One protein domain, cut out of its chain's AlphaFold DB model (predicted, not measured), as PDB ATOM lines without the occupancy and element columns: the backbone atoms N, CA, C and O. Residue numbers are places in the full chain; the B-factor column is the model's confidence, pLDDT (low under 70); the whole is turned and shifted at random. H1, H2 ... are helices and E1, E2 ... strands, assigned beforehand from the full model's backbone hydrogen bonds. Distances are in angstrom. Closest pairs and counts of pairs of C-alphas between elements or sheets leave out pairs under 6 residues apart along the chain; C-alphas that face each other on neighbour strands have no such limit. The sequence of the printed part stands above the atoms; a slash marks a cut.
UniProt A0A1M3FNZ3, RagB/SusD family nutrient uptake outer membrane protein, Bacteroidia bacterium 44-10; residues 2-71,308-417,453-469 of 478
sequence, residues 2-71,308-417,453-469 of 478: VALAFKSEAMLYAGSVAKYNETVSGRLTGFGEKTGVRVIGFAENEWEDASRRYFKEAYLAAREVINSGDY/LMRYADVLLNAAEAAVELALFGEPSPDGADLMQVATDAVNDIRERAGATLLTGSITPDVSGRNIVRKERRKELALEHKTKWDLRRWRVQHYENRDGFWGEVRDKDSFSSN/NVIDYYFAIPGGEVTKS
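Overview. This is residues 2 to 71, 308 to 417 and 453 to 469 of the 478 residues of the protein "RagB/SusD family nutrient uptake outer membrane protein" of Bacteroidia bacterium 44-10 (UniProt A0A1M3FNZ3). Five helices form a bundle that makes the body: H4 lies in the middle, with the long antiparallel pair H1 and H3 on one side and H5 and H6 on the other. H7 packs on residues 13 to 20 of H1, smaller pieces gather near the last residues of H1, and residues 459 to 465 stick out as part of a tail ending in H10. The 197 printed residues hold ten named helices and two named strands, in the order H1 H2 E1 H3 E2 H4 H5 H6 H7 H8 H9 H10, and the class is mostly helix. The whole is compact, with a radius of gyration of the C-alphas of 17.5 A and spans of 53 by 40 by 32 A.

Arrangement. H1, residues 2 to 23, touches H2, residues 25 to 28, only at the corner, and only just, with 3 pairs of C-alphas within 8 A; the closest are Asn 21 and Arg 27, 5.0 A. E1, residues 38 to 40, pairs with no named strand; residues 30 to 31 pair with it, antiparallel. H3, residues 47 to 68, touches H1 at a shallow tilt of 27 degrees, opposite ways, closest at C-alphas 8 and 58, 4.0 A. E2, residues 308 to 310, pairs with no named strand. H4, residues 311 to 327, touches H3 at a steep tilt of 39 degrees, opposite ways, closest at C-alphas 59 and 318, 4.8 A. H5, residues 338 to 353, forms a helical hairpin with H4, closest at C-alphas 319 and 342, 3.8 A. H6, residues 366 to 379, touches H4 at a shallow tilt of 11 degrees, opposite ways, closest at C-alphas 323 and 369, 6.1 A. H7, residues 386 to 392, touches H1, closest at C-alphas 17 and 392, 5.4 A. H8, residues 398 to 403, H9, residues 454 to 457, and H10, residues 463 to 468, touch no helix. Every O i to N i+4 pair is within hydrogen-bond range in H3, H4, H5, H6, H7 and H10; H1 has 16 of 18, H8 has 0 of 2 but 2 of 3 O i to N i+3 pairs, and H2 and H9 are too short for such a pair.

Along the chain. H1 begins at C-alpha 2, (404.424, 250.357, 229.142), and measures 32.0 A; H3 measures 31.7 A, H4 24.6 A, H5 22.8 A and H6 19.7 A. H10 ends at C-alpha 468, (439.419, 247.790, 237.353).

Size, cuts and confidence. Residues 72 to 307 and 418 to 452 are not printed; the C-alpha gaps are 14.8 A and 8.8 A. The link H5 to H6 is long. No printed residue is under 70 in pLDDT.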
ATOM      1  N   VAL A   2     403.045 249.841 229.355       98.31
ATOM      2  CA  VAL A   2     404.424 250.357 229.142       98.31
ATOM      3  C   VAL A   2     405.490 249.251 229.174       98.31
ATOM      4  O   VAL A   2     406.268 249.113 228.235       98.31
ATOM      5  N   ALA A   3     405.487 248.412 230.216       98.62
ATOM      6  CA  ALA A   3     406.436 247.304 230.343       98.62
ATOM      7  C   ALA A   3     406.323 246.274 229.203       98.62
ATOM      8  O   ALA A   3     407.341 245.766 228.744       98.62
ATOM      9  N   LEU A   4     405.109 245.992 228.717       98.75
ATOM     10  CA  LEU A   4     404.879 245.074 227.596       98.75
ATOM     11  C   LEU A   4     405.393 245.656 226.276       98.75
ATOM     12  O   LEU A   4     406.051 244.951 225.519       98.75
ATOM     13  N   ALA A   5     405.169 246.947 226.027       98.75
ATOM     14  CA  ALA A   5     405.666 247.615 224.828       98.75
ATOM     15  C   ALA A   5     407.207 247.620 224.777       98.75
ATOM     16  O   ALA A   5     407.798 247.265 223.758       98.75
ATOM     17  N   PHE A   6     407.870 247.908 225.905       98.62
ATOM     18  CA  PHE A   6     409.331 247.802 225.999       98.62
ATOM     19  C   PHE A   6     409.839 246.359 225.973       98.62
ATOM     20  O   PHE A   6     410.880 246.104 225.371       98.62
ATOM     21  N   LYS A   7     409.115 245.395 226.562       98.81
ATOM     22  CA  LYS A   7     409.426 243.965 226.399       98.81
ATOM     23  C   LYS A   7     409.395 243.596 224.918       98.81
ATOM     24  O   LYS A   7     410.330 242.964 224.446       98.81
ATOM     25  N   SER A   8     408.370 244.025 224.186       98.88
ATOM     26  CA  SER A   8     408.251 243.758 222.755       98.88
ATOM     27  C   SER A   8     409.461 244.277 221.972       98.88
ATOM     28  O   SER A   8     410.090 243.511 221.246       98.88
ATOM     29  N   GLU A   9     409.857 245.536 222.186       98.62
ATOM     30  CA  GLU A   9     411.038 246.121 221.534       98.62
ATOM     31  C   GLU A   9     412.334 245.390 221.923       98.62
ATOM     32  O   GLU A   9     413.120 245.006 221.054       98.62
ATOM     33  N   ALA A  10     412.548 245.145 223.219       98.62
ATOM     34  CA  ALA A  10     413.751 244.484 223.716       98.62
ATOM     35  C   ALA A  10     413.897 243.059 223.162       98.62
ATOM     36  O   ALA A  10     414.987 242.659 222.750       98.62
ATOM     37  N   MET A  11     412.800 242.299 223.114       98.88
ATOM     38  CA  MET A  11     412.792 240.945 222.565       98.88
ATOM     39  C   MET A  11     412.957 240.961 221.039       98.88
ATOM     40  O   MET A  11     413.718 240.158 220.505       98.88
ATOM     41  N   LEU A  12     412.358 241.924 220.329       98.75
ATOM     42  CA  LEU A  12     412.573 242.095 218.888       98.75
ATOM     43  C   LEU A  12     414.058 242.347 218.584       98.75
ATOM     44  O   LEU A  12     414.622 241.781 217.643       98.75
ATOM     45  N   TYR A  13     414.712 243.170 219.406       98.44
ATOM     46  CA  TYR A  13     416.136 243.466 219.292       98.44
ATOM     47  C   TYR A  13     416.985 242.234 219.601       98.44
ATOM     48  O   TYR A  13     417.900 241.933 218.836       98.44
ATOM     49  N   ALA A  14     416.666 241.492 220.662       98.38
ATOM     50  CA  ALA A  14     417.372 240.267 221.023       98.38
ATOM     51  C   ALA A  14     417.263 239.189 219.928       98.38
ATOM     52  O   ALA A  14     418.283 238.619 219.541       98.38
ATOM     53  N   GLY A  15     416.066 238.969 219.372       98.56
ATOM     54  CA  GLY A  15     415.850 238.041 218.256       98.56
ATOM     55  C   GLY A  15     416.607 238.463 216.999       98.56
ATOM     56  O   GLY A  15     417.290 237.656 216.371       98.56
ATOM     57  N   SER A  16     416.594 239.764 216.694       98.31
ATOM     58  CA  SER A  16     417.366 240.325 215.579       98.31
ATOM     59  C   SER A  16     418.866 240.120 215.761       98.31
ATOM     60  O   SER A  16     419.538 239.689 214.833       98.31
ATOM     61  N   VAL A  17     419.408 240.405 216.949       96.88
ATOM     62  CA  VAL A  17     420.834 240.207 217.231       96.88
ATOM     63  C   VAL A  17     421.202 238.732 217.130       96.88
ATOM     64  O   VAL A  17     422.228 238.437 216.531       96.88
ATOM     65  N   ALA A  18     420.376 237.821 217.652       97.88
ATOM     66  CA  ALA A  18     420.610 236.383 217.552       97.88
ATOM     67  C   ALA A  18     420.664 235.907 216.094       97.88
ATOM     68  O   ALA A  18     421.624 235.249 215.707       97.88
ATOM     69  N   LYS A  19     419.689 236.307 215.269       97.94
ATOM     70  CA  LYS A  19     419.608 235.925 213.854       97.94
ATOM     71  C   LYS A  19     420.659 236.598 212.981       97.94
ATOM     72  O   LYS A  19     421.350 235.949 212.208       97.94
ATOM     73  N   TYR A  20     420.749 237.924 213.038       97.38
ATOM     74  CA  TYR A  20     421.499 238.691 212.044       97.38
ATOM     75  C   TYR A  20     422.989 238.754 212.333       97.38
ATOM     76  O   TYR A  20     423.762 239.023 211.417       97.38
ATOM     77  N   ASN A  21     423.425 238.453 213.554       96.00
ATOM     78  CA  ASN A  21     424.837 238.211 213.824       96.00
ATOM     79  C   ASN A  21     425.441 237.164 212.877       96.00
ATOM     80  O   ASN A  21     426.543 237.375 212.385       96.00
ATOM     81  N   GLU A  22     424.682 236.117 212.547       95.19
ATOM     82  CA  GLU A  22     425.084 235.044 211.627       95.19
ATOM     83  C   GLU A  22     425.338 235.527 210.194       95.19
ATOM     84  O   GLU A  22     426.038 234.874 209.429       95.19
ATOM     85  N   THR A  23     424.808 236.697 209.827       94.88
ATOM     86  CA  THR A  23     425.034 237.305 208.507       94.88
ATOM     87  C   THR A  23     426.329 238.106 208.427       94.88
ATOM     88  O   THR A  23     426.649 238.640 207.372       94.88
ATOM     89  N   VAL A  24     427.064 238.237 209.532       94.94
ATOM     90  CA  VAL A  24     428.315 238.994 209.594       94.94
ATOM     91  C   VAL A  24     429.486 238.024 209.646       94.94
ATOM     92  O   VAL A  24     429.432 237.023 210.358       94.94
ATOM     93  N   SER A  25     430.575 238.324 208.933       90.00
ATOM     94  CA  SER A  25     431.797 237.512 208.995       90.00
ATOM     95  C   SER A  25     432.279 237.352 210.445       90.00
ATOM     96  O   SER A  25     432.328 238.320 211.208       90.00
ATOM     97  N   GLY A  26     432.574 236.115 210.857       87.75
ATOM     98  CA  GLY A  26     432.903 235.788 212.251       87.75
ATOM     99  C   GLY A  26     431.713 235.825 213.222       87.75
ATOM    100  O   GLY A  26     431.908 235.749 214.434       87.75
ATOM    101  N   ARG A  27     430.479 235.945 212.714       91.12
ATOM    102  CA  ARG A  27     429.203 235.820 213.441       91.12
ATOM    103  C   ARG A  27     428.988 236.843 214.565       91.12
ATOM    104  O   ARG A  27     428.063 236.707 215.361       91.12
ATOM    105  N   LEU A  28     429.850 237.861 214.681       91.38
ATOM    106  CA  LEU A  28     429.840 238.852 215.772       91.38
ATOM    107  C   LEU A  28     429.642 238.220 217.164       91.38
ATOM    108  O   LEU A  28     428.836 238.690 217.978       91.38
ATOM    109  N   THR A  29     430.363 237.130 217.414       91.81
ATOM    110  CA  THR A  29     430.278 236.328 218.635       91.81
ATOM    111  C   THR A  29     431.676 236.095 219.211       91.81
ATOM    112  O   THR A  29     432.657 236.106 218.470       91.81
ATOM    113  N   GLY A  30     431.799 235.883 220.522       90.38
ATOM    114  CA  GLY A  30     433.085 235.509 221.114       90.38
ATOM    115  C   GLY A  30     433.164 235.630 222.631       90.38
ATOM    116  O   GLY A  30     432.239 236.114 223.289       90.38
ATOM    117  N   PHE A  31     434.275 235.128 223.167       93.06
ATOM    118  CA  PHE A  31     434.535 234.978 224.595       93.06
ATOM    119  C   PHE A  31     435.428 236.098 225.123       93.06
ATOM    120  O   PHE A  31     436.312 236.575 224.416       93.06
ATOM    121  N   GLY A  32     435.174 236.507 226.361       92.69
ATOM    122  CA  GLY A  32     436.025 237.429 227.092       92.69
ATOM    123  C   GLY A  32     437.333 236.758 227.510       92.69
ATOM    124  O   GLY A  32     437.332 235.597 227.923       92.69
ATOM    125  N   GLU A  33     438.447 237.477 227.399       91.06
ATOM    126  CA  GLU A  33     439.786 236.938 227.665       91.06
ATOM    127  C   GLU A  33     440.018 236.604 229.145       91.06
ATOM    128  O   GLU A  33     440.723 235.648 229.458       91.06
ATOM    129  N   LYS A  34     439.417 237.365 230.066       92.56
ATOM    130  CA  LYS A  34     439.557 237.158 231.513       92.56
ATOM    131  C   LYS A  34     438.652 236.053 232.017       92.56
ATOM    132  O   LYS A  34     439.086 235.210 232.796       92.56
ATOM    133  N   THR A  35     437.378 236.094 231.634       93.25
ATOM    134  CA  THR A  35     436.371 235.196 232.208       93.25
ATOM    135  C   THR A  35     436.225 233.898 231.426       93.25
ATOM    136  O   THR A  35     435.720 232.922 231.975       93.25
ATOM    137  N   GLY A  36     436.619 233.873 230.149       92.81
ATOM    138  CA  GLY A  36     436.313 232.762 229.250       92.81
ATOM    139  C   GLY A  36     434.810 232.594 228.991       92.81
ATOM    140  O   GLY A  36     434.390 231.551 228.497       92.81
ATOM    141  N   VAL A  37     433.985 233.594 229.332       92.69
ATOM    142  CA  VAL A  37     432.529 233.597 229.124       92.69
ATOM    143  C   VAL A  37     432.204 234.315 227.820       92.69
ATOM    144  O   VAL A  37     432.899 235.248 227.428       92.69
ATOM    145  N   ARG A  38     431.155 233.888 227.108       92.25
ATOM    146  CA  ARG A  38     430.705 234.578 225.893       92.25
ATOM    147  C   ARG A  38     430.188 235.973 226.254       92.25
ATOM    148  O   ARG A  38     429.239 236.093 227.020       92.25
ATOM    149  N   VAL A  39     430.793 237.011 225.683       91.50
ATOM    150  CA  VAL A  39     430.468 238.421 225.988       91.50
ATOM    151  C   VAL A  39     429.720 239.128 224.865       91.50
ATOM    152  O   VAL A  39     429.119 240.177 225.087       91.50
ATOM    153  N   ILE A  40     429.734 238.557 223.659       91.06
ATOM    154  CA  ILE A  40     428.959 239.038 222.515       91.06
ATOM    155  C   ILE A  40     428.332 237.868 221.757       91.06
ATOM    156  O   ILE A  40     428.925 236.791 221.655       91.06
ATOM    157  N   GLY A  41     427.154 238.117 221.184       91.12
ATOM    158  CA  GLY A  41     426.440 237.161 220.342       91.12
ATOM    159  C   GLY A  41     425.975 235.905 221.082       91.12
ATOM    160  O   GLY A  41     425.885 235.872 222.308       91.12
ATOM    161  N   PHE A  42     425.670 234.869 220.308       94.69
ATOM    162  CA  PHE A  42     425.156 233.587 220.787       94.69
ATOM    163  C   PHE A  42     426.061 232.442 220.311       94.69
ATOM    164  O   PHE A  42     426.905 232.632 219.428       94.69
ATOM    165  N   ALA A  43     425.938 231.268 220.933       94.25
ATOM    166  CA  ALA A  43     426.656 230.072 220.497       94.25
ATOM    167  C   ALA A  43     426.074 229.515 219.184       94.25
ATOM    168  O   ALA A  43     424.920 229.764 218.844       94.25
ATOM    169  N   GLU A  44     426.882 228.760 218.432       93.88
ATOM    170  CA  GLU A  44     426.488 228.148 217.145       93.88
ATOM    171  C   GLU A  44     425.258 227.268 217.218       93.88
ATOM    172  O   GLU A  44     424.406 227.312 216.343       93.88
ATOM    173  N   ASN A  45     425.152 226.517 218.297       95.56
ATOM    174  CA  ASN A  45     424.081 225.574 218.545       95.56
ATOM    175  C   ASN A  45     422.909 226.183 219.332       95.56
ATOM    176  O   ASN A  45     422.031 225.438 219.744       95.56
ATOM    177  N   GLU A  46     422.903 227.498 219.592       96.31
ATOM    178  CA  GLU A  46     421.897 228.147 220.453       96.31
ATOM    179  C   GLU A  46     421.250 229.393 219.832       96.31
ATOM    180  O   GLU A  46     420.174 229.806 220.265       96.31
ATOM    181  N   TRP A  47     421.894 230.036 218.848       97.31
ATOM    182  CA  TRP A  47     421.418 231.312 218.304       97.31
ATOM    183  C   TRP A  47     420.027 231.198 217.668       97.31
ATOM    184  O   TRP A  47     419.221 232.118 217.804       97.31
ATOM    185  N   GLU A  48     419.734 230.081 217.001       98.12
ATOM    186  CA  GLU A  48     418.480 229.895 216.274       98.12
ATOM    187  C   GLU A  48     417.300 229.739 217.242       98.12
ATOM    188  O   GLU A  48     416.314 230.472 217.136       98.12
ATOM    189  N   ASP A  49     417.443 228.880 218.254       98.31
ATOM    190  CA  ASP A  49     416.451 228.699 219.321       98.31
ATOM    191  C   ASP A  49     416.244 229.991 220.120       98.31
ATOM    192  O   ASP A  49     415.109 230.386 220.413       98.31
ATOM    193  N   ALA A  50     417.333 230.702 220.435       98.38
ATOM    194  CA  ALA A  50     417.256 232.003 221.088       98.38
ATOM    195  C   ALA A  50     416.489 233.014 220.222       98.38
ATOM    196  O   ALA A  50     415.614 233.718 220.729       98.38
ATOM    197  N   SER A  51     416.775 233.059 218.920       98.62
ATOM    198  CA  SER A  51     416.097 233.925 217.957       98.62
ATOM    199  C   SER A  51     414.594 233.633 217.890       98.62
ATOM    200  O   SER A  51     413.790 234.550 218.082       98.62
ATOM    201  N   ARG A  52     414.202 232.366 217.693       98.62
ATOM    202  CA  ARG A  52     412.795 231.919 217.666       98.62
ATOM    203  C   ARG A  52     412.069 232.315 218.952       98.62
ATOM    204  O   ARG A  52     411.008 232.940 218.902       98.62
ATOM    205  N   ARG A  53     412.681 232.042 220.113       98.69
ATOM    206  CA  ARG A  53     412.141 232.418 221.428       98.69
ATOM    207  C   ARG A  53     411.914 233.922 221.543       98.69
ATOM    208  O   ARG A  53     410.842 234.345 221.960       98.69
ATOM    209  N   TYR A  54     412.906 234.736 221.194       98.88
ATOM    210  CA  TYR A  54     412.797 236.181 221.360       98.88
ATOM    211  C   TYR A  54     411.797 236.813 220.389       98.88
ATOM    212  O   TYR A  54     411.024 237.667 220.813       98.88
ATOM    213  N   PHE A  55     411.713 236.370 219.132       98.88
ATOM    214  CA  PHE A  55     410.653 236.854 218.241       98.88
ATOM    215  C   PHE A  55     409.258 236.442 218.727       98.88
ATOM    216  O   PHE A  55     408.342 237.261 218.696       98.88
ATOM    217  N   LYS A  56     409.101 235.233 219.280       98.88
ATOM    218  CA  LYS A  56     407.848 234.803 219.918       98.88
ATOM    219  C   LYS A  56     407.456 235.703 221.091       98.88
ATOM    220  O   LYS A  56     406.321 236.170 221.145       98.88
ATOM    221  N   GLU A  57     408.385 235.992 222.001       98.88
ATOM    222  CA  GLU A  57     408.134 236.892 223.136       98.88
ATOM    223  C   GLU A  57     407.853 238.334 222.691       98.88
ATOM    224  O   GLU A  57     407.025 239.016 223.298       98.88
ATOM    225  N   ALA A  58     408.510 238.799 221.623       98.88
ATOM    226  CA  ALA A  58     408.277 240.119 221.044       98.88
ATOM    227  C   ALA A  58     406.858 240.251 220.481       98.88
ATOM    228  O   ALA A  58     406.172 241.240 220.758       98.88
ATOM    229  N   TYR A  59     406.433 239.233 219.725       98.94
ATOM    230  CA  TYR A  59     405.107 239.128 219.136       98.94
ATOM    231  C   TYR A  59     404.028 239.068 220.219       98.94
ATOM    232  O   TYR A  59     403.143 239.916 220.232       98.94
ATOM    233  N   LEU A  60     404.135 238.142 221.181       98.88
ATOM    234  CA  LEU A  60     403.147 237.986 222.257       98.88
ATOM    235  C   LEU A  60     402.984 239.269 223.084       98.88
ATOM    236  O   LEU A  60     401.860 239.699 223.330       98.88
ATOM    237  N   ALA A  61     404.091 239.923 223.453       98.88
ATOM    238  CA  ALA A  61     404.039 241.169 224.215       98.88
ATOM    239  C   ALA A  61     403.384 242.317 223.425       98.88
ATOM    240  O   ALA A  61     402.630 243.101 224.001       98.88
ATOM    241  N   ALA A  62     403.636 242.416 222.114       98.88
ATOM    242  CA  ALA A  62     402.965 243.407 221.275       98.88
ATOM    243  C   ALA A  62     401.477 243.097 221.098       98.88
ATOM    244  O   ALA A  62     400.643 243.992 221.225       98.88
ATOM    245  N   ARG A  63     401.135 241.832 220.838       98.75
ATOM    246  CA  ARG A  63     399.752 241.378 220.661       98.75
ATOM    247  C   ARG A  63     398.911 241.613 221.907       98.75
ATOM    248  O   ARG A  63     397.766 242.018 221.770       98.75
ATOM    249  N   GLU A  64     399.471 241.449 223.102       98.75
ATOM    250  CA  GLU A  64     398.770 241.768 224.350       98.75
ATOM    251  C   GLU A  64     398.417 243.262 224.456       98.75
ATOM    252  O   GLU A  64     397.303 243.609 224.842       98.75
ATOM    253  N   VAL A  65     399.329 244.156 224.056       98.81
ATOM    254  CA  VAL A  65     399.049 245.602 224.004       98.81
ATOM    255  C   VAL A  65     398.003 245.912 222.928       98.81
ATOM    256  O   VAL A  65     397.060 246.642 223.207       98.81
ATOM    257  N   ILE A  66     398.126 245.341 221.727       98.81
ATOM    258  CA  ILE A  66     397.181 245.558 220.615       98.81
ATOM    259  C   ILE A  66     395.771 245.079 220.986       98.81
ATOM    260  O   ILE A  66     394.800 245.808 220.817       98.81
ATOM    261  N   ASN A  67     395.657 243.875 221.546       98.56
ATOM    262  CA  ASN A  67     394.375 243.258 221.882       98.56
ATOM    263  C   ASN A  67     393.699 243.883 223.110       98.56
ATOM    264  O   ASN A  67     392.523 243.614 223.341       98.56
ATOM    265  N   SER A  68     394.411 244.701 223.896       98.25
ATOM    266  CA  SER A  68     393.798 245.447 225.002       98.25
ATOM    267  C   SER A  68     392.745 246.448 224.521       98.25
ATOM    268  O   SER A  68     391.765 246.679 225.219       98.25
ATOM    269  N   GLY A  69     392.940 247.028 223.330       97.81
ATOM    270  CA  GLY A  69     392.119 248.131 222.830       97.81
ATOM    271  C   GLY A  69     392.348 249.475 223.538       97.81
ATOM    272  O   GLY A  69     391.668 250.439 223.205       97.81
ATOM    273  N   ASP A  70     393.306 249.566 224.470       97.94
ATOM    274  CA  ASP A  70     393.556 250.778 225.270       97.94
ATOM    275  C   ASP A  70     394.290 251.889 224.498       97.94
ATOM    276  O   ASP A  70     394.308 253.042 224.930       97.94
ATOM    277  N   TYR A  71     394.905 251.551 223.362       98.56
ATOM    278  CA  TYR A  71     395.645 252.479 222.509       98.56
ATOM    279  C   TYR A  71     395.153 252.388 221.068       98.56
ATOM    280  O   TYR A  71     394.760 251.324 220.590       98.56
ATOM    281  N   LEU A 308     408.484 258.313 223.766       96.19
ATOM    282  CA  LEU A 308     409.542 257.294 223.848       96.19
ATOM    283  C   LEU A 308     409.067 255.920 223.358       96.19
ATOM    284  O   LEU A 308     409.865 255.107 222.887       96.19
ATOM    285  N   MET A 309     407.766 255.669 223.491       98.19
ATOM    286  CA  MET A 309     407.077 254.486 222.996       98.19
ATOM    287  C   MET A 309     405.652 254.891 222.635       98.19
ATOM    288  O   MET A 309     404.954 255.479 223.472       98.19
ATOM    289  N   ARG A 310     405.216 254.560 221.420       98.19
ATOM    290  CA  ARG A 310     403.842 254.789 220.969       98.19
ATOM    291  C   ARG A 310     403.230 253.568 220.316       98.19
ATOM    292  O   ARG A 310     403.915 252.600 220.001       98.19
ATOM    293  N   TYR A 311     401.920 253.611 220.114       98.81
ATOM    294  CA  TYR A 311     401.174 252.485 219.560       98.81
ATOM    295  C   TYR A 311     401.729 251.990 218.214       98.81
ATOM    296  O   TYR A 311     401.825 250.784 217.993       98.81
ATOM    297  N   ALA A 312     402.210 252.894 217.355       98.75
ATOM    298  CA  ALA A 312     402.854 252.511 216.100       98.75
ATOM    299  C   ALA A 312     404.133 251.671 216.274       98.75
ATOM    300  O   ALA A 312     404.363 250.768 215.468       98.75
ATOM    301  N   ASP A 313     404.953 251.915 217.309       98.62
ATOM    302  CA  ASP A 313     406.105 251.054 217.613       98.62
ATOM    303  C   ASP A 313     405.638 249.615 217.846       98.62
ATOM    304  O   ASP A 313     406.244 248.673 217.341       98.62
ATOM    305  N   VAL A 314     404.546 249.450 218.597       98.88
ATOM    306  CA  VAL A 314     403.999 248.145 218.978       98.88
ATOM    307  C   VAL A 314     403.429 247.410 217.769       98.88
ATOM    308  O   VAL A 314     403.746 246.235 217.582       98.88
ATOM    309  N   LEU A 315     402.660 248.097 216.917       98.94
ATOM    310  CA  LEU A 315     402.162 247.540 215.654       98.94
ATOM    311  C   LEU A 315     403.315 247.033 214.781       98.94
ATOM    312  O   LEU A 315     403.306 245.893 214.315       98.94
ATOM    313  N   LEU A 316     404.355 247.850 214.617       98.88
ATOM    314  CA  LEU A 316     405.517 247.504 213.802       98.88
ATOM    315  C   LEU A 316     406.403 246.430 214.452       98.88
ATOM    316  O   LEU A 316     407.028 245.652 213.734       98.88
ATOM    317  N   ASN A 317     406.451 246.348 215.785       98.88
ATOM    318  CA  ASN A 317     407.119 245.249 216.481       98.88
ATOM    319  C   ASN A 317     406.376 243.924 216.257       98.88
ATOM    320  O   ASN A 317     407.026 242.915 215.984       98.88
ATOM    321  N   ALA A 318     405.038 243.925 216.338       98.88
ATOM    322  CA  ALA A 318     404.219 242.749 216.042       98.88
ATOM    323  C   ALA A 318     404.410 242.295 214.592       98.88
ATOM    324  O   ALA A 318     404.681 241.120 214.362       98.88
ATOM    325  N   ALA A 319     404.333 243.223 213.632       98.88
ATOM    326  CA  ALA A 319     404.517 242.929 212.214       98.88
ATOM    327  C   ALA A 319     405.891 242.316 211.924       98.88
ATOM    328  O   ALA A 319     405.988 241.296 211.245       98.88
ATOM    329  N   GLU A 320     406.961 242.911 212.459       98.81
ATOM    330  CA  GLU A 320     408.311 242.409 212.214       98.81
ATOM    331  C   GLU A 320     408.520 241.043 212.870       98.81
ATOM    332  O   GLU A 320     408.997 240.122 212.215       98.81
ATOM    333  N   ALA A 321     408.096 240.868 214.125       98.88
ATOM    334  CA  ALA A 321     408.187 239.580 214.803       98.88
ATOM    335  C   ALA A 321     407.368 238.485 214.098       98.88
ATOM    336  O   ALA A 321     407.832 237.352 213.999       98.88
ATOM    337  N   ALA A 322     406.192 238.820 213.561       98.88
ATOM    338  CA  ALA A 322     405.352 237.881 212.827       98.88
ATOM    339  C   ALA A 322     406.022 237.397 211.532       98.88
ATOM    340  O   ALA A 322     406.055 236.194 211.268       98.88
ATOM    341  N   VAL A 323     406.625 238.309 210.760       98.75
ATOM    342  CA  VAL A 323     407.413 237.951 209.567       98.75
ATOM    343  C   VAL A 323     408.621 237.095 209.933       98.75
ATOM    344  O   VAL A 323     408.901 236.106 209.260       98.75
ATOM    345  N   GLU A 324     409.330 237.430 211.010       98.62
ATOM    346  CA  GLU A 324     410.509 236.673 211.435       98.62
ATOM    347  C   GLU A 324     410.151 235.254 211.895       98.62
ATOM    348  O   GLU A 324     410.849 234.311 211.524       98.62
ATOM    349  N   LEU A 325     409.049 235.079 212.631       98.75
ATOM    350  CA  LEU A 325     408.516 233.763 213.002       98.75
ATOM    351  C   LEU A 325     408.111 232.946 211.770       98.75
ATOM    352  O   LEU A 325     408.486 231.779 211.657       98.75
ATOM    353  N   ALA A 326     407.421 233.562 210.808       98.44
ATOM    354  CA  ALA A 326     407.025 232.878 209.581       98.44
ATOM    355  C   ALA A 326     408.236 232.460 208.724       98.44
ATOM    356  O   ALA A 326     408.257 231.351 208.199       98.44
ATOM    357  N   LEU A 327     409.283 233.292 208.654       98.06
ATOM    358  CA  LEU A 327     410.563 232.948 208.014       98.06
ATOM    359  C   LEU A 327     411.254 231.745 208.670       98.06
ATOM    360  O   LEU A 327     412.019 231.040 208.014       98.06
ATOM    361  N   PHE A 328     411.013 231.524 209.960       97.62
ATOM    362  CA  PHE A 328     411.488 230.359 210.697       97.62
ATOM    363  C   PHE A 328     410.573 229.129 210.545       97.62
ATOM    364  O   PHE A 328     410.934 228.046 211.008       97.62
ATOM    365  N   GLY A 329     409.408 229.272 209.904       97.56
ATOM    366  CA  GLY A 329     408.382 228.233 209.838       97.56
ATOM    367  C   GLY A 329     407.688 227.981 211.180       97.56
ATOM    368  O   GLY A 329     407.117 226.911 211.376       97.56
ATOM    369  N   GLU A 330     407.763 228.930 212.118       97.81
ATOM    370  CA  GLU A 330     407.107 228.811 213.419       97.81
ATOM    371  C   GLU A 330     405.587 228.977 213.282       97.81
ATOM    372  O   GLU A 330     405.124 229.883 212.578       97.81
ATOM    373  N   PRO A 331     404.784 228.151 213.976       95.69
ATOM    374  CA  PRO A 331     403.354 228.381 214.067       95.69
ATOM    375  C   PRO A 331     403.066 229.664 214.856       95.69
ATOM    376  O   PRO A 331     403.853 230.098 215.702       95.69
ATOM    377  N   SER A 332     401.894 230.249 214.613       96.75
ATOM    378  CA  SER A 332     401.464 231.437 215.344       96.75
ATOM    379  C   SER A 332     401.389 231.186 216.859       96.75
ATOM    380  O   SER A 332     400.687 230.261 217.283       96.75
ATOM    381  N   PRO A 333     402.054 232.008 217.695       97.00
ATOM    382  CA  PRO A 333     402.025 231.857 219.148       97.00
ATOM    383  C   PRO A 333     400.650 232.052 219.799       97.00
ATOM    384  O   PRO A 333     400.431 231.522 220.885       97.00
ATOM    385  N   ASP A 334     399.757 232.826 219.172       97.75
ATOM    386  CA  ASP A 334     398.421 233.171 219.685       97.75
ATOM    387  C   ASP A 334     397.279 232.659 218.788       97.75
ATOM    388  O   ASP A 334     396.113 232.972 219.025       97.75
ATOM    389  N   GLY A 335     397.602 231.867 217.760       97.62
ATOM    390  CA  GLY A 335     396.641 231.306 216.808       97.62
ATOM    391  C   GLY A 335     396.169 232.267 215.709       97.62
ATOM    392  O   GLY A 335     395.447 231.826 214.818       97.62
ATOM    393  N   ALA A 336     396.574 233.543 215.727       97.94
ATOM    394  CA  ALA A 336     396.260 234.488 214.652       97.94
ATOM    395  C   ALA A 336     397.145 234.255 213.414       97.94
ATOM    396  O   ALA A 336     398.279 233.792 213.536       97.94
ATOM    397  N   ASP A 337     396.673 234.604 212.217       98.31
ATOM    398  CA  ASP A 337     397.512 234.557 211.014       98.31
ATOM    399  C   ASP A 337     398.626 235.618 211.104       98.31
ATOM    400  O   ASP A 337     398.361 236.822 211.142       98.31
ATOM    401  N   LEU A 338     399.882 235.163 211.139       98.69
ATOM    402  CA  LEU A 338     401.060 236.021 211.281       98.69
ATOM    403  C   LEU A 338     401.178 237.048 210.143       98.69
ATOM    404  O   LEU A 338     401.543 238.200 210.387       98.69
ATOM    405  N   MET A 339     400.883 236.652 208.902       98.56
ATOM    406  CA  MET A 339     400.999 237.550 207.750       98.56
ATOM    407  C   MET A 339     399.826 238.518 207.688       98.56
ATOM    408  O   MET A 339     400.016 239.666 207.280       98.56
ATOM    409  N   GLN A 340     398.647 238.107 208.158       98.56
ATOM    410  CA  GLN A 340     397.521 239.020 208.333       98.56
ATOM    411  C   GLN A 340     397.845 240.090 209.385       98.56
ATOM    412  O   GLN A 340     397.735 241.273 209.086       98.56
ATOM    413  N   VAL A 341     398.368 239.699 210.556       98.69
ATOM    414  CA  VAL A 341     398.802 240.649 211.601       98.69
ATOM    415  C   VAL A 341     399.831 241.645 211.063       98.69
ATOM    416  O   VAL A 341     399.725 242.843 211.326       98.69
ATOM    417  N   ALA A 342     400.820 241.174 210.298       98.81
ATOM    418  CA  ALA A 342     401.819 242.055 209.700       98.81
ATOM    419  C   ALA A 342     401.215 243.008 208.656       98.81
ATOM    420  O   ALA A 342     401.566 244.189 208.628       98.81
ATOM    421  N   THR A 343     400.310 242.504 207.812       98.88
ATOM    422  CA  THR A 343     399.657 243.287 206.753       98.88
ATOM    423  C   THR A 343     398.760 244.370 207.344       98.88
ATOM    424  O   THR A 343     398.864 245.522 206.930       98.88
ATOM    425  N   ASP A 344     397.943 244.027 208.342       98.75
ATOM    426  CA  ASP A 344     397.030 244.959 209.008       98.75
ATOM    427  C   ASP A 344     397.804 246.056 209.732       98.75
ATOM    428  O   ASP A 344     397.567 247.234 209.492       98.75
ATOM    429  N   ALA A 345     398.824 245.694 210.515       98.88
ATOM    430  CA  ALA A 345     399.669 246.667 211.201       98.88
ATOM    431  C   ALA A 345     400.335 247.662 210.231       98.88
ATOM    432  O   ALA A 345     400.390 248.861 210.507       98.88
ATOM    433  N   VAL A 346     400.841 247.189 209.085       98.88
ATOM    434  CA  VAL A 346     401.437 248.065 208.063       98.88
ATOM    435  C   VAL A 346     400.376 248.931 207.381       98.88
ATOM    436  O   VAL A 346     400.621 250.120 207.165       98.88
ATOM    437  N   ASN A 347     399.207 248.380 207.056       98.81
ATOM    438  CA  ASN A 347     398.134 249.129 206.406       98.81
ATOM    439  C   ASN A 347     397.489 250.166 207.327       98.81
ATOM    440  O   ASN A 347     397.237 251.273 206.865       98.81
ATOM    441  N   ASP A 348     397.321 249.878 208.616       98.75
ATOM    442  CA  ASP A 348     396.830 250.838 209.609       98.75
ATOM    443  C   ASP A 348     397.750 252.068 209.687       98.75
ATOM    444  O   ASP A 348     397.296 253.218 209.664       98.75
ATOM    445  N   ILE A 349     399.069 251.834 209.712       98.81
ATOM    446  CA  ILE A 349     400.077 252.900 209.689       98.81
ATOM    447  C   ILE A 349     400.016 253.690 208.384       98.81
ATOM    448  O   ILE A 349     400.011 254.924 208.414       98.81
ATOM    449  N   ARG A 350     399.953 252.998 207.242       98.69
ATOM    450  CA  ARG A 350     399.901 253.632 205.920       98.69
ATOM    451  C   ARG A 350     398.646 254.471 205.735       98.69
ATOM    452  O   ARG A 350     398.754 255.623 205.327       98.69
ATOM    453  N   GLU A 351     397.484 253.945 206.105       98.38
ATOM    454  CA  GLU A 351     396.204 254.644 206.015       98.38
ATOM    455  C   GLU A 351     396.234 255.940 206.826       98.38
ATOM    456  O   GLU A 351     395.906 257.023 206.326       98.38
ATOM    457  N   ARG A 352     396.679 255.849 208.085       98.38
ATOM    458  CA  ARG A 352     396.806 257.025 208.937       98.38
ATOM    459  C   ARG A 352     397.759 258.043 208.313       98.38
ATOM    460  O   ARG A 352     397.456 259.236 208.330       98.38
ATOM    461  N   ALA A 353     398.901 257.589 207.798       98.00
ATOM    462  CA  ALA A 353     399.959 258.429 207.239       98.00
ATOM    463  C   ALA A 353     399.613 259.063 205.876       98.00
ATOM    464  O   ALA A 353     400.358 259.928 205.409       98.00
ATOM    465  N   GLY A 354     398.513 258.639 205.243       96.88
ATOM    466  CA  GLY A 354     398.156 259.038 203.880       96.88
ATOM    467  C   GLY A 354     398.993 258.353 202.796       96.88
ATOM    468  O   GLY A 354     399.144 258.895 201.706       96.88
ATOM    469  N   ALA A 355     399.565 257.191 203.106       97.62
ATOM    470  CA  ALA A 355     400.323 256.366 202.177       97.62
ATOM    471  C   ALA A 355     399.419 255.371 201.429       97.62
ATOM    472  O   ALA A 355     398.329 255.017 201.884       97.62
ATOM    473  N   THR A 356     399.903 254.860 200.302       96.81
ATOM    474  CA  THR A 356     399.262 253.813 199.513       96.81
ATOM    475  C   THR A 356     399.253 252.503 200.289       96.81
ATOM    476  O   THR A 356     400.297 251.961 200.680       96.81
ATOM    477  N   LEU A 357     398.052 251.961 200.478       98.00
ATOM    478  CA  LEU A 357     397.846 250.671 201.126       98.00
ATOM    479  C   LEU A 357     398.449 249.534 200.298       98.00
ATOM    480  O   LEU A 357     398.515 249.586 199.069       98.00
ATOM    481  N   LEU A 358     398.881 248.480 200.983       97.88
ATOM    482  CA  LEU A 358     399.240 247.226 200.338       97.88
ATOM    483  C   LEU A 358     397.996 246.626 199.671       97.88
ATOM    484  O   LEU A 358     396.941 246.518 200.293       97.88
ATOM    485  N   THR A 359     398.134 246.210 198.414       95.19
ATOM    486  CA  THR A 359     397.059 245.564 197.644       95.19
ATOM    487  C   THR A 359     396.970 244.057 197.881       95.19
ATOM    488  O   THR A 359     395.974 243.438 197.514       95.19
ATOM    489  N   GLY A 360     397.995 243.461 198.490       95.69
ATOM    490  CA  GLY A 360     398.051 242.046 198.841       95.69
ATOM    491  C   GLY A 360     398.759 241.829 200.174       95.69
ATOM    492  O   GLY A 360     399.379 242.745 200.720       95.69
ATOM    493  N   SER A 361     398.656 240.606 200.688       97.06
ATOM    494  CA  SER A 361     399.277 240.218 201.951       97.06
ATOM    495  C   SER A 361     400.800 240.269 201.870       97.06
ATOM    496  O   SER A 361     401.403 239.915 200.854       97.06
ATOM    497  N   ILE A 362     401.423 240.669 202.975       98.31
ATOM    498  CA  ILE A 362     402.863 240.523 203.179       98.31
ATOM    499  C   ILE A 362     403.228 239.038 203.079       98.31
ATOM    500  O   ILE A 362     402.562 238.183 203.662       98.31
ATOM    501  N   THR A 363     404.285 238.728 202.332       97.56
ATOM    502  CA  THR A 363     404.770 237.358 202.148       97.56
ATOM    503  C   THR A 363     405.809 236.981 203.213       97.56
ATOM    504  O   THR A 363     406.553 237.846 203.687       97.56
ATOM    505  N   PRO A 364     405.918 235.697 203.602       97.06
ATOM    506  CA  PRO A 364     406.883 235.233 204.603       97.06
ATOM    507  C   PRO A 364     408.285 235.059 203.994       97.06
ATOM    508  O   PRO A 364     408.882 233.987 204.045       97.06
ATOM    509  N   ASP A 365     408.805 236.110 203.364       96.62
ATOM    510  CA  ASP A 365     410.094 236.120 202.676       96.62
ATOM    511  C   ASP A 365     410.864 237.434 202.930       96.62
ATOM    512  O   ASP A 365     410.473 238.299 203.723       96.62
ATOM    513  N   VAL A 366     412.012 237.588 202.266       93.81
ATOM    514  CA  VAL A 366     412.844 238.794 202.370       93.81
ATOM    515  C   VAL A 366     412.115 240.049 201.875       93.81
ATOM    516  O   VAL A 366     412.330 241.117 202.447       93.81
ATOM    517  N   SER A 367     411.257 239.937 200.857       95.62
ATOM    518  CA  SER A 367     410.461 241.049 200.328       95.62
ATOM    519  C   SER A 367     409.438 241.519 201.361       95.62
ATOM    520  O   SER A 367     409.397 242.706 201.689       95.62
ATOM    521  N   GLY A 368     408.691 240.593 201.969       97.12
ATOM    522  CA  GLY A 368     407.741 240.925 203.027       97.12
ATOM    523  C   GLY A 368     408.407 241.540 204.259       97.12
ATOM    524  O   GLY A 368     407.954 242.567 204.771       97.12
ATOM    525  N   ARG A 369     409.563 241.009 204.678       97.62
ATOM    526  CA  ARG A 369     410.377 241.628 205.740       97.62
ATOM    527  C   ARG A 369     410.794 243.050 205.375       97.62
ATOM    528  O   ARG A 369     410.739 243.949 206.211       97.62
ATOM    529  N   ASN A 370     411.223 243.260 204.136       97.19
ATOM    530  CA  ASN A 370     411.658 244.558 203.638       97.19
ATOM    531  C   ASN A 370     410.514 245.587 203.634       97.19
ATOM    532  O   ASN A 370     410.732 246.717 204.065       97.19
ATOM    533  N   ILE A 371     409.282 245.183 203.298       97.94
ATOM    534  CA  ILE A 371     408.084 246.032 203.436       97.94
ATOM    535  C   ILE A 371     407.935 246.534 204.879       97.94
ATOM    536  O   ILE A 371     407.829 247.746 205.091       97.94
ATOM    537  N   VAL A 372     407.993 245.636 205.871       98.50
ATOM    538  CA  VAL A 372     407.863 246.010 207.291       98.50
ATOM    539  C   VAL A 372     409.011 246.917 207.737       98.50
ATOM    540  O   VAL A 372     408.783 247.949 208.369       98.50
ATOM    541  N   ARG A 373     410.257 246.586 207.376       98.00
ATOM    542  CA  ARG A 373     411.437 247.390 207.736       98.00
ATOM    543  C   ARG A 373     411.390 248.790 207.135       98.00
ATOM    544  O   ARG A 373     411.700 249.758 207.830       98.00
ATOM    545  N   LYS A 374     411.002 248.912 205.863       97.69
ATOM    546  CA  LYS A 374     410.843 250.199 205.181       97.69
ATOM    547  C   LYS A 374     409.743 251.026 205.838       97.69
ATOM    548  O   LYS A 374     409.974 252.197 206.132       97.69
ATOM    549  N   GLU A 375     408.597 250.419 206.153       98.50
ATOM    550  CA  GLU A 375     407.510 251.108 206.859       98.50
ATOM    551  C   GLU A 375     407.946 251.573 208.255       98.50
ATOM    552  O   GLU A 375     407.721 252.727 208.609       98.50
ATOM    553  N   ARG A 376     408.683 250.739 208.999       98.19
ATOM    554  CA  ARG A 376     409.272 251.107 210.294       98.19
ATOM    555  C   ARG A 376     410.232 252.289 210.187       98.19
ATOM    556  O   ARG A 376     410.167 253.205 211.005       98.19
ATOM    557  N   ARG A 377     411.111 252.296 209.176       96.69
ATOM    558  CA  ARG A 377     412.048 253.407 208.939       96.69
ATOM    559  C   ARG A 377     411.332 254.705 208.579       96.69
ATOM    560  O   ARG A 377     411.803 255.756 209.008       96.69
ATOM    561  N   LYS A 378     410.241 254.640 207.807       97.69
ATOM    562  CA  LYS A 378     409.408 255.808 207.497       97.69
ATOM    563  C   LYS A 378     408.695 256.306 208.747       97.69
ATOM    564  O   LYS A 378     408.871 257.457 209.119       97.69
ATOM    565  N   GLU A 379     407.932 255.440 209.408       98.38
ATOM    566  CA  GLU A 379     407.030 255.811 210.499       98.38
ATOM    567  C   GLU A 379     407.769 256.382 211.708       98.38
ATOM    568  O   GLU A 379     407.401 257.450 212.198       98.38
ATOM    569  N   LEU A 380     408.845 255.715 212.137       97.69
ATOM    570  CA  LEU A 380     409.611 256.056 213.340       97.69
ATOM    571  C   LEU A 380     410.813 256.976 213.044       97.69
ATOM    572  O   LEU A 380     411.780 257.051 213.814       97.69
ATOM    573  N   ALA A 381     410.788 257.666 211.900       95.94
ATOM    574  CA  ALA A 381     411.829 258.606 211.508       95.94
ATOM    575  C   ALA A 381     411.956 259.751 212.522       95.94
ATOM    576  O   ALA A 381     410.955 260.293 212.993       95.94
ATOM    577  N   LEU A 382     413.201 260.135 212.825       94.75
ATOM    578  CA  LEU A 382     413.547 261.183 213.798       94.75
ATOM    579  C   LEU A 382     413.076 260.889 215.242       94.75
ATOM    580  O   LEU A 382     413.002 261.800 216.056       94.75
ATOM    581  N   GLU A 383     412.809 259.622 215.589       95.69
ATOM    582  CA  GLU A 383     412.421 259.175 216.947       95.69
ATOM    583  C   GLU A 383     413.515 258.316 217.614       95.69
ATOM    584  O   GLU A 383     413.248 257.438 218.428       95.69
ATOM    585  N   HIS A 384     414.778 258.511 217.222       92.69
ATOM    586  CA  HIS A 384     415.939 257.746 217.706       92.69
ATOM    587  C   HIS A 384     415.918 256.225 217.440       92.69
ATOM    588  O   HIS A 384     416.744 255.511 218.003       92.69
ATOM    589  N   LYS A 385     415.072 255.713 216.535       95.00
ATOM    590  CA  LYS A 385     414.972 254.266 216.232       95.00
ATOM    591  C   LYS A 385     415.916 253.786 215.126       95.00
ATOM    592  O   LYS A 385     416.607 252.782 215.289       95.00
ATOM    593  N   THR A 386     416.033 254.539 214.028       94.56
ATOM    594  CA  THR A 386     416.706 254.087 212.793       94.56
ATOM    595  C   THR A 386     418.139 253.598 213.004       94.56
ATOM    596  O   THR A 386     418.526 252.578 212.441       94.56
ATOM    597  N   LYS A 387     418.940 254.285 213.833       94.00
ATOM    598  CA  LYS A 387     420.322 253.861 214.124       94.00
ATOM    599  C   LYS A 387     420.362 252.456 214.728       94.00
ATOM    600  O   LYS A 387     421.227 251.657 214.371       94.00
ATOM    601  N   TRP A 388     419.450 252.164 215.648       96.25
ATOM    602  CA  TRP A 388     419.390 250.883 216.340       96.25
ATOM    603  C   TRP A 388     418.778 249.788 215.474       96.25
ATOM    604  O   TRP A 388     419.296 248.675 215.477       96.25
ATOM    605  N   ASP A 389     417.777 250.122 214.661       97.81
ATOM    606  CA  ASP A 389     417.207 249.205 213.675       97.81
ATOM    607  C   ASP A 389     418.265 248.754 212.653       97.81
ATOM    608  O   ASP A 389     418.523 247.561 212.496       97.81
ATOM    609  N   LEU A 390     419.004 249.692 212.054       97.12
ATOM    610  CA  LEU A 390     420.098 249.364 211.133       97.12
ATOM    611  C   LEU A 390     421.210 248.547 211.809       97.12
ATOM    612  O   LEU A 390     421.816 247.671 211.187       97.12
ATOM    613  N   ARG A 391     421.487 248.818 213.095       96.69
ATOM    614  CA  ARG A 391     422.425 248.017 213.889       96.69
ATOM    615  C   ARG A 391     421.927 246.589 214.059       96.69
ATOM    616  O   ARG A 391     422.671 245.678 213.716       96.69
ATOM    617  N   ARG A 392     420.724 246.372 214.593       97.00
ATOM    618  CA  ARG A 392     420.214 245.022 214.904       97.00
ATOM    619  C   ARG A 392     419.938 244.188 213.654       97.00
ATOM    620  O   ARG A 392     420.044 242.974 213.717       97.00
ATOM    621  N   TRP A 393     419.653 244.828 212.520       97.81
ATOM    622  CA  TRP A 393     419.512 244.163 211.222       97.81
ATOM    623  C   TRP A 393     420.841 243.789 210.564       97.81
ATOM    624  O   TRP A 393     420.833 243.051 209.586       97.81
ATOM    625  N   ARG A 394     421.965 244.301 211.087       97.50
ATOM    626  CA  ARG A 394     423.326 244.100 210.567       97.50
ATOM    627  C   ARG A 394     423.523 244.546 209.117       97.50
ATOM    628  O   ARG A 394     424.244 243.905 208.364       97.50
ATOM    629  N   VAL A 395     422.960 245.700 208.759       97.38
ATOM    630  CA  VAL A 395     422.992 246.245 207.386       97.38
ATOM    631  C   VAL A 395     423.861 247.505 207.219       97.38
ATOM    632  O   VAL A 395     423.728 248.211 206.229       97.38
ATOM    633  N   GLN A 396     424.725 247.848 208.187       96.38
ATOM    634  CA  GLN A 396     425.561 249.068 208.113       96.38
ATOM    635  C   GLN A 396     426.972 248.836 207.565       96.38
ATOM    636  O   GLN A 396     427.474 249.661 206.794       96.38
ATOM    637  N   HIS A 397     427.623 247.740 207.965       96.25
ATOM    638  CA  HIS A 397     428.911 247.347 207.385       96.25
ATOM    639  C   HIS A 397     428.763 247.006 205.902       96.25
ATOM    640  O   HIS A 397     427.674 246.642 205.460       96.25
ATOM    641  N   TYR A 398     429.862 247.149 205.168       97.19
ATOM    642  CA  TYR A 398     429.896 247.105 203.711       97.19
ATOM    643  C   TYR A 398     429.250 245.848 203.131       97.19
ATOM    644  O   TYR A 398     428.382 245.962 202.275       97.19
ATOM    645  N   GLU A 399     429.595 244.672 203.649       96.38
ATOM    646  CA  GLU A 399     429.205 243.372 203.101       96.38
ATOM    647  C   GLU A 399     427.685 243.152 203.076       96.38
ATOM    648  O   GLU A 399     427.187 242.509 202.160       96.38
ATOM    649  N   ASN A 400     426.942 243.740 204.021       96.50
ATOM    650  CA  ASN A 400     425.475 243.621 204.085       96.50
ATOM    651  C   ASN A 400     424.756 244.945 203.804       96.50
ATOM    652  O   ASN A 400     423.562 245.089 204.097       96.50
ATOM    653  N   ARG A 401     425.472 245.944 203.281       96.94
ATOM    654  CA  ARG A 401     424.918 247.284 203.072       96.94
ATOM    655  C   ARG A 401     423.859 247.322 201.969       96.94
ATOM    656  O   ARG A 401     423.062 248.257 201.950       96.94
ATOM    657  N   ASP A 402     423.754 246.280 201.144       95.81
ATOM    658  CA  ASP A 402     422.686 246.172 200.147       95.81
ATOM    659  C   ASP A 402     421.287 246.201 200.781       95.81
ATOM    660  O   ASP A 402     420.339 246.711 200.192       95.81
ATOM    661  N   GLY A 403     421.157 245.705 202.018       94.94
ATOM    662  CA  GLY A 403     419.906 245.710 202.781       94.94
ATOM    663  C   GLY A 403     419.659 246.976 203.608       94.94
ATOM    664  O   GLY A 403     418.698 247.008 204.382       94.94
ATOM    665  N   PHE A 404     420.511 248.005 203.503       95.06
ATOM    666  CA  PHE A 404     420.461 249.196 204.361       95.06
ATOM    667  C   PHE A 404     419.088 249.876 204.313       95.06
ATOM    668  O   PHE A 404     418.563 250.299 205.343       95.06
ATOM    669  N   TRP A 405     418.469 249.956 203.138       90.56
ATOM    670  CA  TRP A 405     417.278 250.773 202.886       90.56
ATOM    671  C   TRP A 405     415.945 250.104 203.234       90.56
ATOM    672  O   TRP A 405     414.900 250.737 203.115       90.56
ATOM    673  N   GLY A 406     415.964 248.855 203.712       87.06
ATOM    674  CA  GLY A 406     414.738 248.052 203.788       87.06
ATOM    675  C   GLY A 406     414.237 247.646 202.399       87.06
ATOM    676  O   GLY A 406     413.060 247.386 202.217       87.06
ATOM    677  N   GLU A 407     415.139 247.626 201.424       88.25
ATOM    678  CA  GLU A 407     415.021 247.075 200.078       88.25
ATOM    679  C   GLU A 407     416.449 246.797 199.593       88.25
ATOM    680  O   GLU A 407     417.398 247.345 200.163       88.25
ATOM    681  N   VAL A 408     416.609 245.933 198.590       90.88
ATOM    682  CA  VAL A 408     417.932 245.630 198.032       90.88
ATOM    683  C   VAL A 408     418.336 246.771 197.106       90.88
ATOM    684  O   VAL A 408     417.671 247.006 196.099       90.88
ATOM    685  N   ARG A 409     419.418 247.474 197.444       92.19
ATOM    686  CA  ARG A 409     420.080 248.443 196.559       92.19
ATOM    687  C   ARG A 409     421.538 248.060 196.419       92.19
ATOM    688  O   ARG A 409     422.117 247.629 197.402       92.19
ATOM    689  N   ASP A 410     422.131 248.280 195.253       94.44
ATOM    690  CA  ASP A 410     423.570 248.083 195.079       94.44
ATOM    691  C   ASP A 410     424.350 249.006 196.028       94.44
ATOM    692  O   ASP A 410     424.336 250.234 195.877       94.44
ATOM    693  N   LYS A 411     425.024 248.426 197.022       95.62
ATOM    694  CA  LYS A 411     425.862 249.145 197.984       95.62
ATOM    695  C   LYS A 411     426.962 249.977 197.320       95.62
ATOM    696  O   LYS A 411     427.366 250.984 197.908       95.62
ATOM    697  N   ASP A 412     427.441 249.604 196.134       95.94
ATOM    698  CA  ASP A 412     428.554 250.286 195.462       95.94
ATOM    699  C   ASP A 412     428.103 251.611 194.826       95.94
ATOM    700  O   ASP A 412     428.911 252.518 194.618       95.94
ATOM    701  N   SER A 413     426.790 251.789 194.634       93.81
ATOM    702  CA  SER A 413     426.207 253.049 194.152       93.81
ATOM    703  C   SER A 413     426.320 254.206 195.158       93.81
ATOM    704  O   SER A 413     426.319 255.373 194.763       93.81
ATOM    705  N   PHE A 414     426.452 253.915 196.460       95.00
ATOM    706  CA  PHE A 414     426.523 254.932 197.523       95.00
ATOM    707  C   PHE A 414     427.646 254.705 198.538       95.00
ATOM    708  O   PHE A 414     427.729 255.407 199.556       95.00
ATOM    709  N   SER A 415     428.519 253.729 198.295       96.31
ATOM    710  CA  SER A 415     429.549 253.362 199.253       96.31
ATOM    711  C   SER A 415     430.782 252.715 198.627       96.31
ATOM    712  O   SER A 415     430.766 252.259 197.493       96.31
ATOM    713  N   SER A 416     431.879 252.701 199.381       96.19
ATOM    714  CA  SER A 416     433.123 252.026 199.026       96.19
ATOM    715  C   SER A 416     433.823 251.579 200.305       96.19
ATOM    716  O   SER A 416     434.184 252.407 201.149       96.19
ATOM    717  N   ASN A 417     434.011 250.265 200.461       95.88
ATOM    718  CA  ASN A 417     434.503 249.650 201.696       95.88
ATOM    719  C   ASN A 417     433.678 250.122 202.916       95.88
ATOM    720  O   ASN A 417     432.456 250.286 202.854       95.88
ATOM    721  N   ASN A 453     432.537 250.043 210.324       94.44
ATOM    722  CA  ASN A 453     433.209 248.751 210.327       94.44
ATOM    723  C   ASN A 453     432.400 247.718 211.126       94.44
ATOM    724  O   ASN A 453     431.539 248.058 211.938       94.44
ATOM    725  N   VAL A 454     432.696 246.430 210.939       93.81
ATOM    726  CA  VAL A 454     432.029 245.334 211.669       93.81
ATOM    727  C   VAL A 454     432.120 245.516 213.189       93.81
ATOM    728  O   VAL A 454     431.137 245.315 213.902       93.81
ATOM    729  N   ILE A 455     433.265 245.976 213.700       91.25
ATOM    730  CA  ILE A 455     433.447 246.215 215.138       91.25
ATOM    731  C   ILE A 455     432.482 247.280 215.685       91.25
ATOM    732  O   ILE A 455     432.124 247.239 216.862       91.25
ATOM    733  N   ASP A 456     431.995 248.203 214.849       93.19
ATOM    734  CA  ASP A 456     431.166 249.341 215.265       93.19
ATOM    735  C   ASP A 456     429.724 248.954 215.612       93.19
ATOM    736  O   ASP A 456     428.961 249.793 216.097       93.19
ATOM    737  N   TYR A 457     429.325 247.687 215.449       94.00
ATOM    738  CA  TYR A 457     428.043 247.198 215.973       94.00
ATOM    739  C   TYR A 457     427.948 247.258 217.496       94.00
ATOM    740  O   TYR A 457     426.848 247.472 218.012       94.00
ATOM    741  N   TYR A 458     429.078 247.167 218.197       91.12
ATOM    742  CA  TYR A 458     429.153 247.293 219.647       91.12
ATOM    743  C   TYR A 458     430.103 248.421 220.040       91.12
ATOM    744  O   TYR A 458     431.164 248.604 219.442       91.12
ATOM    745  N   PHE A 459     429.706 249.200 221.046       89.88
ATOM    746  CA  PHE A 459     430.590 250.200 221.635       89.88
ATOM    747  C   PHE A 459     431.602 249.519 222.546       89.88
ATOM    748  O   PHE A 459     431.214 248.682 223.361       89.88
ATOM    749  N   ALA A 460     432.867 249.923 222.429       91.00
ATOM    750  CA  ALA A 460     433.910 249.486 223.342       91.00
ATOM    751  C   ALA A 460     433.522 249.825 224.785       91.00
ATOM    752  O   ALA A 460     433.070 250.941 225.066       91.00
ATOM    753  N   ILE A 461     433.723 248.881 225.702       92.56
ATOM    754  CA  ILE A 461     433.664 249.205 227.129       92.56
ATOM    755  C   ILE A 461     434.860 250.120 227.435       92.56
ATOM    756  O   ILE A 461     435.966 249.820 226.967       92.56
ATOM    757  N   PRO A 462     434.688 251.230 228.186       94.00
ATOM    758  CA  PRO A 462     435.804 252.098 228.541       94.00
ATOM    759  C   PRO A 462     436.942 251.298 229.188       94.00
ATOM    760  O   PRO A 462     436.728 250.607 230.184       94.00
ATOM    761  N   GLY A 463     438.157 251.398 228.637       93.19
ATOM    762  CA  GLY A 463     439.286 250.548 229.039       93.19
ATOM    763  C   GLY A 463     439.616 250.628 230.532       93.19
ATOM    764  O   GLY A 463     439.909 249.613 231.152       93.19
ATOM    765  N   GLY A 464     439.459 251.808 231.143       95.69
ATOM    766  CA  GLY A 464     439.628 251.980 232.588       95.69
ATOM    767  C   GLY A 464     438.643 251.162 233.433       95.69
ATOM    768  O   GLY A 464     439.012 250.717 234.514       95.69
ATOM    769  N   GLU A 465     437.424 250.915 232.947       94.75
ATOM    770  CA  GLU A 465     436.441 250.065 233.633       94.75
ATOM    771  C   GLU A 465     436.748 248.579 233.441       94.75
ATOM    772  O   GLU A 465     436.620 247.795 234.383       94.75
ATOM    773  N   VAL A 466     437.255 248.202 232.261       94.44
ATOM    774  CA  VAL A 466     437.783 246.855 232.019       94.44
ATOM    775  C   VAL A 466     438.941 246.588 232.983       94.44
ATOM    776  O   VAL A 466     438.901 245.610 233.715       94.44
ATOM    777  N   THR A 467     439.956 247.449 233.070       94.75
ATOM    778  CA  THR A 467     441.132 247.219 233.934       94.75
ATOM    779  C   THR A 467     440.781 247.057 235.417       94.75
ATOM    780  O   THR A 467     441.381 246.224 236.091       94.75
ATOM    781  N   LYS A 468     439.807 247.818 235.931       96.69
ATOM    782  CA  LYS A 468     439.419 247.790 237.353       96.69
ATOM    783  C   LYS A 468     438.746 246.490 237.789       96.69
ATOM    784  O   LYS A 468     438.745 246.192 238.980       96.69
ATOM    785  N   SER A 469     438.137 245.747 236.865       95.00
ATOM    786  CA  SER A 469     437.316 244.586 237.201       95.00
ATOM    787  C   SER A 469     437.918 243.279 236.673       95.00
ATOM    788  O   SER A 469     438.224 243.179 235.481       95.00
TER     789      SER A 469